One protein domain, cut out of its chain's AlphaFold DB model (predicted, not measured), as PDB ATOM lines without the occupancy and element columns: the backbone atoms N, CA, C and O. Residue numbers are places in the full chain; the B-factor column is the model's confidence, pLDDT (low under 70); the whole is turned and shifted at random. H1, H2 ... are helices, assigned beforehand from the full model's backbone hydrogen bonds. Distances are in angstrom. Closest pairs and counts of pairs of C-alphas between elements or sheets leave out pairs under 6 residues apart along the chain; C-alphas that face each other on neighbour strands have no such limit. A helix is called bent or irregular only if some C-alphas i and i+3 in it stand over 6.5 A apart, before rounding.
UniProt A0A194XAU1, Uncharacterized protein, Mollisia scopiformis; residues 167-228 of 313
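Overview. This is residues 167 to 228 of the 313 residues of an uncharacterized protein of Mollisia scopiformis (UniProt A0A194XAU1). An open frame of three helices: the long helix H2 makes the base, and H1 and H3 come off its two ends at corners and point away from it in different directions, not side by side, apart from each other with the space between them empty. H2 is bent but runs nearly straight, its arms H2a and H2b at 28 degrees, and it lies along the longest axis. The printed part has 62 residues with three named helices, H1, H2 and H3 in that order along the chain, and no named strand; the class is all helix. The whole is extended, with a radius of gyration of the C-alphas of 16.8 A, and elongated, spanning 42 by 25 by 22 A.

Along the chain. H1 is residues 167 to 183, 24.4 A from first to last C-alpha, beginning at C-alpha 167 at (190.726, 233.341, 364.986). H2, residues 185 to 208, was assigned as one helix by its hydrogen bonds but is bent: C-alphas 192 and 195 are 6.5 A apart. Its arm H2a is residues 185 to 192, 10.5 A long, and its arm H2b is residues 195 to 208, 19.6 A long, from C-alpha 195 at (196.172, 239.740, 343.525). H3 is residues 212 to 227, 20.0 A long, ending at C-alpha 227 at (206.834, 220.572, 336.685), with a kink of 27 degrees near residue 219.

Arrangement. H1 and H2a are close but not clearly touching, with 2 pairs of C-alphas within 8 A. Their closest C-alphas, of Ala 181 and Ala 188, are 5.2 A apart, and they run opposite ways at a steep tilt of 51 degrees. H2a and H2b stand at a shallow tilt of 28 degrees. H2b touches H3 with residues 203 to 207 alone, and H3 touches H2b with residues 212 to 215 alone; the closest C-alphas, of Gly 206 and Gly 212, are 6.4 A apart. H2b and H3 run opposite ways at a steep tilt of 48 degrees. H1 is apart from H2b and from H3, and H2a is apart from H3. In H1, H2a and H2b every O i to N i+4 pair is within hydrogen-bond range; in H3, 11 of 12 are.

Size, cuts and confidence. The two C-alphas farthest apart, of Lys 183 and Pro 213, are 43.4 A apart. Residues 167 to 176 of H1, residues 192 to 201 of H2, and residues 220 to 228, of which 220 to 227 belong to H3, are among those that stand free. The printed part has no cut, and the links H1 to H2 and H2 to H3 are tight. The mean pLDDT of the printed part is 75.8; residue 207 and residues 210 to 228 are under 70, and H3 has a mean of 55.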
ATOM      1  N   LEU A 167     191.634 234.063 365.884       81.81
ATOM      2  CA  LEU A 167     190.726 233.341 364.986       81.81
ATOM      3  C   LEU A 167     189.348 234.002 364.869       81.81
ATOM      4  O   LEU A 167     188.790 234.065 363.775       81.81
ATOM      5  N   SER A 168     188.812 234.544 365.967       83.50
ATOM      6  CA  SER A 168     187.524 235.248 365.935       83.50
ATOM      7  C   SER A 168     187.594 236.550 365.133       83.50
ATOM      8  O   SER A 168     186.629 236.912 364.465       83.50
ATOM      9  N   ARG A 169     188.750 237.228 365.118       84.75
ATOM     10  CA  ARG A 169     188.973 238.412 364.273       84.75
ATOM     11  C   ARG A 169     189.046 238.051 362.793       84.75
ATOM     12  O   ARG A 169     188.422 238.740 361.990       84.75
ATOM     13  N   ILE A 170     189.749 236.971 362.433       82.00
ATOM     14  CA  ILE A 170     189.788 236.500 361.038       82.00
ATOM     15  C   ILE A 170     188.391 236.096 360.579       82.00
ATOM     16  O   ILE A 170     187.964 236.504 359.502       82.00
ATOM     17  N   SER A 171     187.657 235.322 361.378       85.06
ATOM     18  CA  SER A 171     186.329 234.861 360.975       85.06
ATOM     19  C   SER A 171     185.339 236.023 360.843       85.06
ATOM     20  O   SER A 171     184.582 236.068 359.872       85.06
ATOM     21  N   ALA A 172     185.388 237.014 361.739       91.88
ATOM     22  CA  ALA A 172     184.603 238.241 361.614       91.88
ATOM     23  C   ALA A 172     184.970 239.036 360.347       91.88
ATOM     24  O   ALA A 172     184.084 239.523 359.640       91.88
ATOM     25  N   PHE A 173     186.262 239.127 360.029       89.50
ATOM     26  CA  PHE A 173     186.756 239.789 358.824       89.50
ATOM     27  C   PHE A 173     186.313 239.072 357.540       89.50
ATOM     28  O   PHE A 173     185.750 239.709 356.651       89.50
ATOM     29  N   LEU A 174     186.466 237.746 357.470       87.12
ATOM     30  CA  LEU A 174     186.022 236.931 356.334       87.12
ATOM     31  C   LEU A 174     184.513 237.043 356.119       87.12
ATOM     32  O   LEU A 174     184.071 237.279 354.998       87.12
ATOM     33  N   ARG A 175     183.709 236.967 357.187       92.19
ATOM     34  CA  ARG A 175     182.252 237.171 357.091       92.19
ATOM     35  C   ARG A 175     181.908 238.557 356.546       92.19
ATOM     36  O   ARG A 175     180.944 238.692 355.795       92.19
ATOM     37  N   ARG A 176     182.687 239.586 356.900       94.44
ATOM     38  CA  ARG A 176     182.510 240.947 356.377       94.44
ATOM     39  C   ARG A 176     182.855 241.031 354.890       94.44
ATOM     40  O   ARG A 176     182.094 241.654 354.155       94.44
ATOM     41  N   ILE A 177     183.924 240.366 354.445       90.81
ATOM     42  CA  ILE A 177     184.283 240.265 353.020       90.81
ATOM     43  C   ILE A 177     183.193 239.532 352.241       90.81
ATOM     44  O   ILE A 177     182.734 240.051 351.230       90.81
ATOM     45  N   VAL A 178     182.729 238.373 352.719       90.81
ATOM     46  CA  VAL A 178     181.695 237.587 352.027       90.81
ATOM     47  C   VAL A 178     180.398 238.387 351.910       90.81
ATOM     48  O   VAL A 178     179.849 238.500 350.817       90.81
ATOM     49  N   LYS A 179     179.941 239.026 352.997       96.38
ATOM     50  CA  LYS A 179     178.756 239.900 352.949       96.38
ATOM     51  C   LYS A 179     178.940 241.086 351.998       96.38
ATOM     52  O   LYS A 179     177.988 241.489 351.338       96.38
ATOM     53  N   TRP A 180     180.136 241.669 351.935       96.44
ATOM     54  CA  TRP A 180     180.433 242.758 351.003       96.44
ATOM     55  C   TRP A 180     180.432 242.281 349.543       96.44
ATOM     56  O   TRP A 180     179.850 242.955 348.691       96.44
ATOM     57  N   ALA A 181     181.007 241.104 349.279       92.44
ATOM     58  CA  ALA A 181     181.066 240.487 347.960       92.44
ATOM     59  C   ALA A 181     179.672 240.108 347.441       92.44
ATOM     60  O   ALA A 181     179.353 240.401 346.294       92.44
ATOM     61  N   GLN A 182     178.807 239.567 348.307       94.38
ATOM     62  CA  GLN A 182     177.405 239.284 347.977       94.38
ATOM     63  C   GLN A 182     176.629 240.545 347.579       94.38
ATOM     64  O   GLN A 182     175.792 240.497 346.685       94.38
ATOM     65  N   LYS A 183     176.919 241.690 348.211       97.25
ATOM     66  CA  LYS A 183     176.286 242.974 347.872       97.25
ATOM     67  C   LYS A 183     176.845 243.614 346.598       97.25
ATOM     68  O   LYS A 183     176.199 244.494 346.042       97.25
ATOM     69  N   ASN A 184     178.049 243.237 346.163       95.06
ATOM     70  CA  ASN A 184     178.737 243.859 345.029       95.06
ATOM     71  C   ASN A 184     179.468 242.804 344.172       95.06
ATOM     72  O   ASN A 184     180.702 242.811 344.131       95.06
ATOM     73  N   PRO A 185     178.748 241.919 343.460       89.62
ATOM     74  CA  PRO A 185     179.362 240.799 342.745       89.62
ATOM     75  C   PRO A 185     180.350 241.250 341.657       89.62
ATOM     76  O   PRO A 185     181.432 240.682 341.540       89.62
ATOM     77  N   ILE A 186     180.045 242.329 340.927       93.31
ATOM     78  CA  ILE A 186     180.920 242.872 339.871       93.31
ATOM     79  C   ILE A 186     182.226 243.425 340.464       93.31
ATOM     80  O   ILE A 186     183.314 243.143 339.965       93.31
ATOM     81  N   LYS A 187     182.143 244.176 341.573       94.50
ATOM     82  CA  LYS A 187     183.332 244.724 342.252       94.50
ATOM     83  C   LYS A 187     184.167 243.621 342.890       94.50
ATOM     84  O   LYS A 187     185.388 243.712 342.878       94.50
ATOM     85  N   ALA A 188     183.524 242.587 343.433       91.06
ATOM     86  CA  ALA A 188     184.210 241.421 343.973       91.06
ATOM     87  C   ALA A 188     184.941 240.638 342.875       91.06
ATOM     88  O   ALA A 188     186.091 240.257 343.079       91.06
ATOM     89  N   GLY A 189     184.311 240.477 341.707       86.06
ATOM     90  CA  GLY A 189     184.941 239.910 340.517       86.06
ATOM     91  C   GLY A 189     186.165 240.714 340.079       86.06
ATOM     92  O   GLY A 189     187.231 240.149 339.912       86.06
ATOM     93  N   LEU A 190     186.072 242.044 339.989       91.81
ATOM     94  CA  LEU A 190     187.242 242.884 339.682       91.81
ATOM     95  C   LEU A 190     188.334 242.801 340.760       91.81
ATOM     96  O   LEU A 190     189.523 242.740 340.447       91.81
ATOM     97  N   ALA A 191     187.944 242.765 342.035       87.75
ATOM     98  CA  ALA A 191     188.881 242.689 343.149       87.75
ATOM     99  C   ALA A 191     189.631 241.350 343.216       87.75
ATOM    100  O   ALA A 191     190.762 241.329 343.698       87.75
ATOM    101  N   SER A 192     189.055 240.248 342.720       86.88
ATOM    102  CA  SER A 192     189.746 238.952 342.677       86.88
ATOM    103  C   SER A 192     190.867 238.902 341.632       86.88
ATOM    104  O   SER A 192     191.785 238.097 341.779       86.88
ATOM    105  N   PHE A 193     190.863 239.798 340.637       87.56
ATOM    106  CA  PHE A 193     191.966 239.937 339.681       87.56
ATOM    107  C   PHE A 193     193.138 240.761 340.226       87.56
ATOM    108  O   PHE A 193     194.259 240.599 339.746       87.56
ATOM    109  N   LEU A 194     192.927 241.611 341.241       85.19
ATOM    110  CA  LEU A 194     193.987 242.459 341.805       85.19
ATOM    111  C   LEU A 194     195.191 241.659 342.332       85.19
ATOM    112  O   LEU A 194     196.310 242.036 341.996       85.19
ATOM    113  N   PRO A 195     195.036 240.553 343.090       79.81
ATOM    114  CA  PRO A 195     196.172 239.740 343.525       79.81
ATOM    115  C   PRO A 195     196.918 239.090 342.357       79.81
ATOM    116  O   PRO A 195     198.142 238.999 342.392       79.81
ATOM    117  N   VAL A 196     196.196 238.663 341.315       80.69
ATOM    118  CA  VAL A 196     196.782 238.024 340.126       80.69
ATOM    119  C   VAL A 196     197.592 239.042 339.324       80.69
ATOM    120  O   VAL A 196     198.747 238.788 338.986       80.69
ATOM    121  N   LEU A 197     197.027 240.229 339.093       81.31
ATOM    122  CA  LEU A 197     197.702 241.340 338.420       81.31
ATOM    123  C   LEU A 197     198.881 241.871 339.240       81.31
ATOM    124  O   LEU A 197     199.947 242.118 338.681       81.31
ATOM    125  N   ALA A 198     198.728 241.997 340.560       78.31
ATOM    126  CA  ALA A 198     199.809 242.403 341.453       78.31
ATOM    127  C   ALA A 198     200.944 241.371 341.463       78.31
ATOM    128  O   ALA A 198     202.108 241.757 341.405       78.31
ATOM    129  N   GLY A 199     200.623 240.073 341.473       74.62
ATOM    130  CA  GLY A 199     201.602 238.992 341.374       74.62
ATOM    131  C   GLY A 199     202.361 239.013 340.046       74.62
ATOM    132  O   GLY A 199     203.590 239.010 340.038       74.62
ATOM    133  N   ALA A 200     201.647 239.123 338.923       74.88
ATOM    134  CA  ALA A 200     202.255 239.232 337.595       74.88
ATOM    135  C   ALA A 200     203.120 240.500 337.453       74.88
ATOM    136  O   ALA A 200     204.229 240.448 336.913       74.88
ATOM    137  N   GLY A 201     202.644 241.628 337.988       75.19
ATOM    138  CA  GLY A 201     203.374 242.892 338.037       75.19
ATOM    139  C   GLY A 201     204.648 242.802 338.876       75.19
ATOM    140  O   GLY A 201     205.696 243.253 338.425       75.19
ATOM    141  N   LEU A 202     204.594 242.150 340.043       74.50
ATOM    142  CA  LEU A 202     205.756 241.900 340.906       74.50
ATOM    143  C   LEU A 202     206.812 241.030 340.223       74.50
ATOM    144  O   LEU A 202     207.998 241.327 340.328       74.50
ATOM    145  N   ILE A 203     206.401 239.998 339.484       70.44
ATOM    146  CA  ILE A 203     207.330 239.134 338.742       70.44
ATOM    147  C   ILE A 203     208.008 239.924 337.614       70.44
ATOM    148  O   ILE A 203     209.226 239.836 337.433       70.44
ATOM    149  N   ARG A 204     207.248 240.742 336.874       75.25
ATOM    150  CA  ARG A 204     207.790 241.556 335.776       75.25
ATOM    151  C   ARG A 204     208.682 242.694 336.283       75.25
ATOM    152  O   ARG A 204     209.750 242.915 335.717       75.25
ATOM    153  N   ALA A 205     208.292 243.360 337.369       72.75
ATOM    154  CA  ALA A 205     209.082 244.406 338.015       72.75
ATOM    155  C   ALA A 205     210.348 243.843 338.678       72.75
ATOM    156  O   ALA A 205     211.425 244.406 338.512       72.75
ATOM    157  N   GLY A 206     210.254 242.692 339.351       70.94
ATOM    158  CA  GLY A 206     211.404 241.997 339.935       70.94
ATOM    159  C   GLY A 206     212.425 241.557 338.883       70.94
ATOM    160  O   GLY A 206     213.629 241.635 339.125       70.94
ATOM    161  N   LYS A 207     211.963 241.177 337.683       69.50
ATOM    162  CA  LYS A 207     212.839 240.878 336.541       69.50
ATOM    163  C   LYS A 207     213.518 242.134 335.978       69.50
ATOM    164  O   LYS A 207     214.694 242.070 335.638       69.50
ATOM    165  N   ALA A 208     212.811 243.264 335.916       71.06
ATOM    166  CA  ALA A 208     213.359 244.538 335.438       71.06
ATOM    167  C   ALA A 208     214.365 245.178 336.417       71.06
ATOM    168  O   ALA A 208     215.298 245.845 335.986       71.06
ATOM    169  N   LEU A 209     214.215 244.940 337.722       76.12
ATOM    170  CA  LEU A 209     215.081 245.477 338.784       76.12
ATOM    171  C   LEU A 209     216.369 244.668 339.026       76.12
ATOM    172  O   LEU A 209     217.054 244.897 340.019       76.12
ATOM    173  N   GLY A 210     216.700 243.686 338.182       66.00
ATOM    174  CA  GLY A 210     217.915 242.876 338.361       66.00
ATOM    175  C   GLY A 210     217.872 241.918 339.562       66.00
ATOM    176  O   GLY A 210     218.811 241.159 339.775       66.00
ATOM    177  N   LEU A 211     216.745 241.838 340.282       62.38
ATOM    178  CA  LEU A 211     216.451 240.815 341.302       62.38
ATOM    179  C   LEU A 211     216.162 239.432 340.683       62.38
ATOM    180  O   LEU A 211     215.708 238.511 341.366       62.38
ATOM    181  N   GLY A 212     216.458 239.286 339.389       54.00
ATOM    182  CA  GLY A 212     216.315 238.083 338.584       54.00
ATOM    183  C   GLY A 212     216.828 236.809 339.254       54.00
ATOM    184  O   GLY A 212     216.089 235.837 339.212       54.00
ATOM    185  N   PRO A 213     217.992 236.768 339.933       63.19
ATOM    186  CA  PRO A 213     218.461 235.542 340.589       63.19
ATOM    187  C   PRO A 213     217.622 235.160 341.819       63.19
ATOM    188  O   PRO A 213     217.287 233.990 342.008       63.19
ATOM    189  N   ALA A 214     217.226 236.147 342.632       56.62
ATOM    190  CA  ALA A 214     216.441 235.928 343.848       56.62
ATOM    191  C   ALA A 214     214.997 235.503 343.527       56.62
ATOM    192  O   ALA A 214     214.444 234.611 344.171       56.62
ATOM    193  N   PHE A 215     214.406 236.086 342.480       55.53
ATOM    194  CA  PHE A 215     213.086 235.688 341.990       55.53
ATOM    195  C   PHE A 215     213.123 234.472 341.062       55.53
ATOM    196  O   PHE A 215     212.131 233.753 341.012       55.53
ATOM    197  N   ALA A 216     214.238 234.173 340.387       59.31
ATOM    198  CA  ALA A 216     214.412 232.921 339.648       59.31
ATOM    199  C   ALA A 216     214.383 231.723 340.594       59.31
ATOM    200  O   ALA A 216     213.835 230.698 340.219       59.31
ATOM    201  N   GLY A 217     214.875 231.851 341.831       60.16
ATOM    202  CA  GLY A 217     214.692 230.826 342.861       60.16
ATOM    203  C   GLY A 217     213.214 230.572 343.172       60.16
ATOM    204  O   GLY A 217     212.777 229.427 343.173       60.16
ATOM    205  N   VAL A 218     212.418 231.632 343.342       56.91
ATOM    206  CA  VAL A 218     210.970 231.532 343.608       56.91
ATOM    207  C   VAL A 218     210.204 231.034 342.383       56.91
ATOM    208  O   VAL A 218     209.338 230.181 342.518       56.91
ATOM    209  N   ALA A 219     210.545 231.508 341.186       56.66
ATOM    210  CA  ALA A 219     209.937 231.089 339.930       56.66
ATOM    211  C   ALA A 219     210.333 229.659 339.551       56.66
ATOM    212  O   ALA A 219     209.502 228.953 339.015       56.66
ATOM    213  N   LYS A 220     211.553 229.202 339.860       60.47
ATOM    214  CA  LYS A 220     212.012 227.816 339.666       60.47
ATOM    215  C   LYS A 220     211.497 226.892 340.766       60.47
ATOM    216  O   LYS A 220     211.326 225.711 340.516       60.47
ATOM    217  N   LEU A 221     211.182 227.421 341.948       55.97
ATOM    218  CA  LEU A 221     210.461 226.695 342.992       55.97
ATOM    219  C   LEU A 221     208.969 226.584 342.651       55.97
ATOM    220  O   LEU A 221     208.410 225.516 342.826       55.97
ATOM    221  N   LEU A 222     208.341 227.618 342.083       54.25
ATOM    222  CA  LEU A 222     206.979 227.556 341.532       54.25
ATOM    223  C   LEU A 222     206.911 226.697 340.264       54.25
ATOM    224  O   LEU A 222     206.019 225.868 340.152       54.25
ATOM    225  N   SER A 223     207.868 226.843 339.347       52.66
ATOM    226  CA  SER A 223     207.964 226.065 338.110       52.66
ATOM    227  C   SER A 223     208.333 224.625 338.417       52.66
ATOM    228  O   SER A 223     207.659 223.747 337.931       52.66
ATOM    229  N   GLY A 224     209.300 224.354 339.294       54.16
ATOM    230  CA  GLY A 224     209.634 223.000 339.746       54.16
ATOM    231  C   GLY A 224     208.527 222.351 340.581       54.16
ATOM    232  O   GLY A 224     208.388 221.133 340.570       54.16
ATOM    233  N   LEU A 225     207.687 223.146 341.253       48.97
ATOM    234  CA  LEU A 225     206.468 222.665 341.907       48.97
ATOM    235  C   LEU A 225     205.321 222.446 340.907       48.97
ATOM    236  O   LEU A 225     204.486 221.589 341.150       48.97
ATOM    237  N   MET A 226     205.295 223.137 339.764       45.94
ATOM    238  CA  MET A 226     204.374 222.837 338.654       45.94
ATOM    239  C   MET A 226     204.857 221.656 337.791       45.94
ATOM    240  O   MET A 226     204.057 220.817 337.397       45.94
ATOM    241  N   GLU A 227     206.162 221.539 337.563       46.91
ATOM    242  CA  GLU A 227     206.834 220.572 336.685       46.91
ATOM    243  C   GLU A 227     207.074 219.234 337.407       46.91
ATOM    244  O   GLU A 227     206.946 218.168 336.814       46.91
ATOM    245  N   GLY A 228     207.284 219.264 338.728       43.78
ATOM    246  CA  GLY A 228     207.269 218.075 339.587       43.78
ATOM    247  C   GLY A 228     205.866 217.563 339.936       43.78
ATOM    248  O   GLY A 228     205.746 216.478 340.504       43.78
TER     249      GLY A 228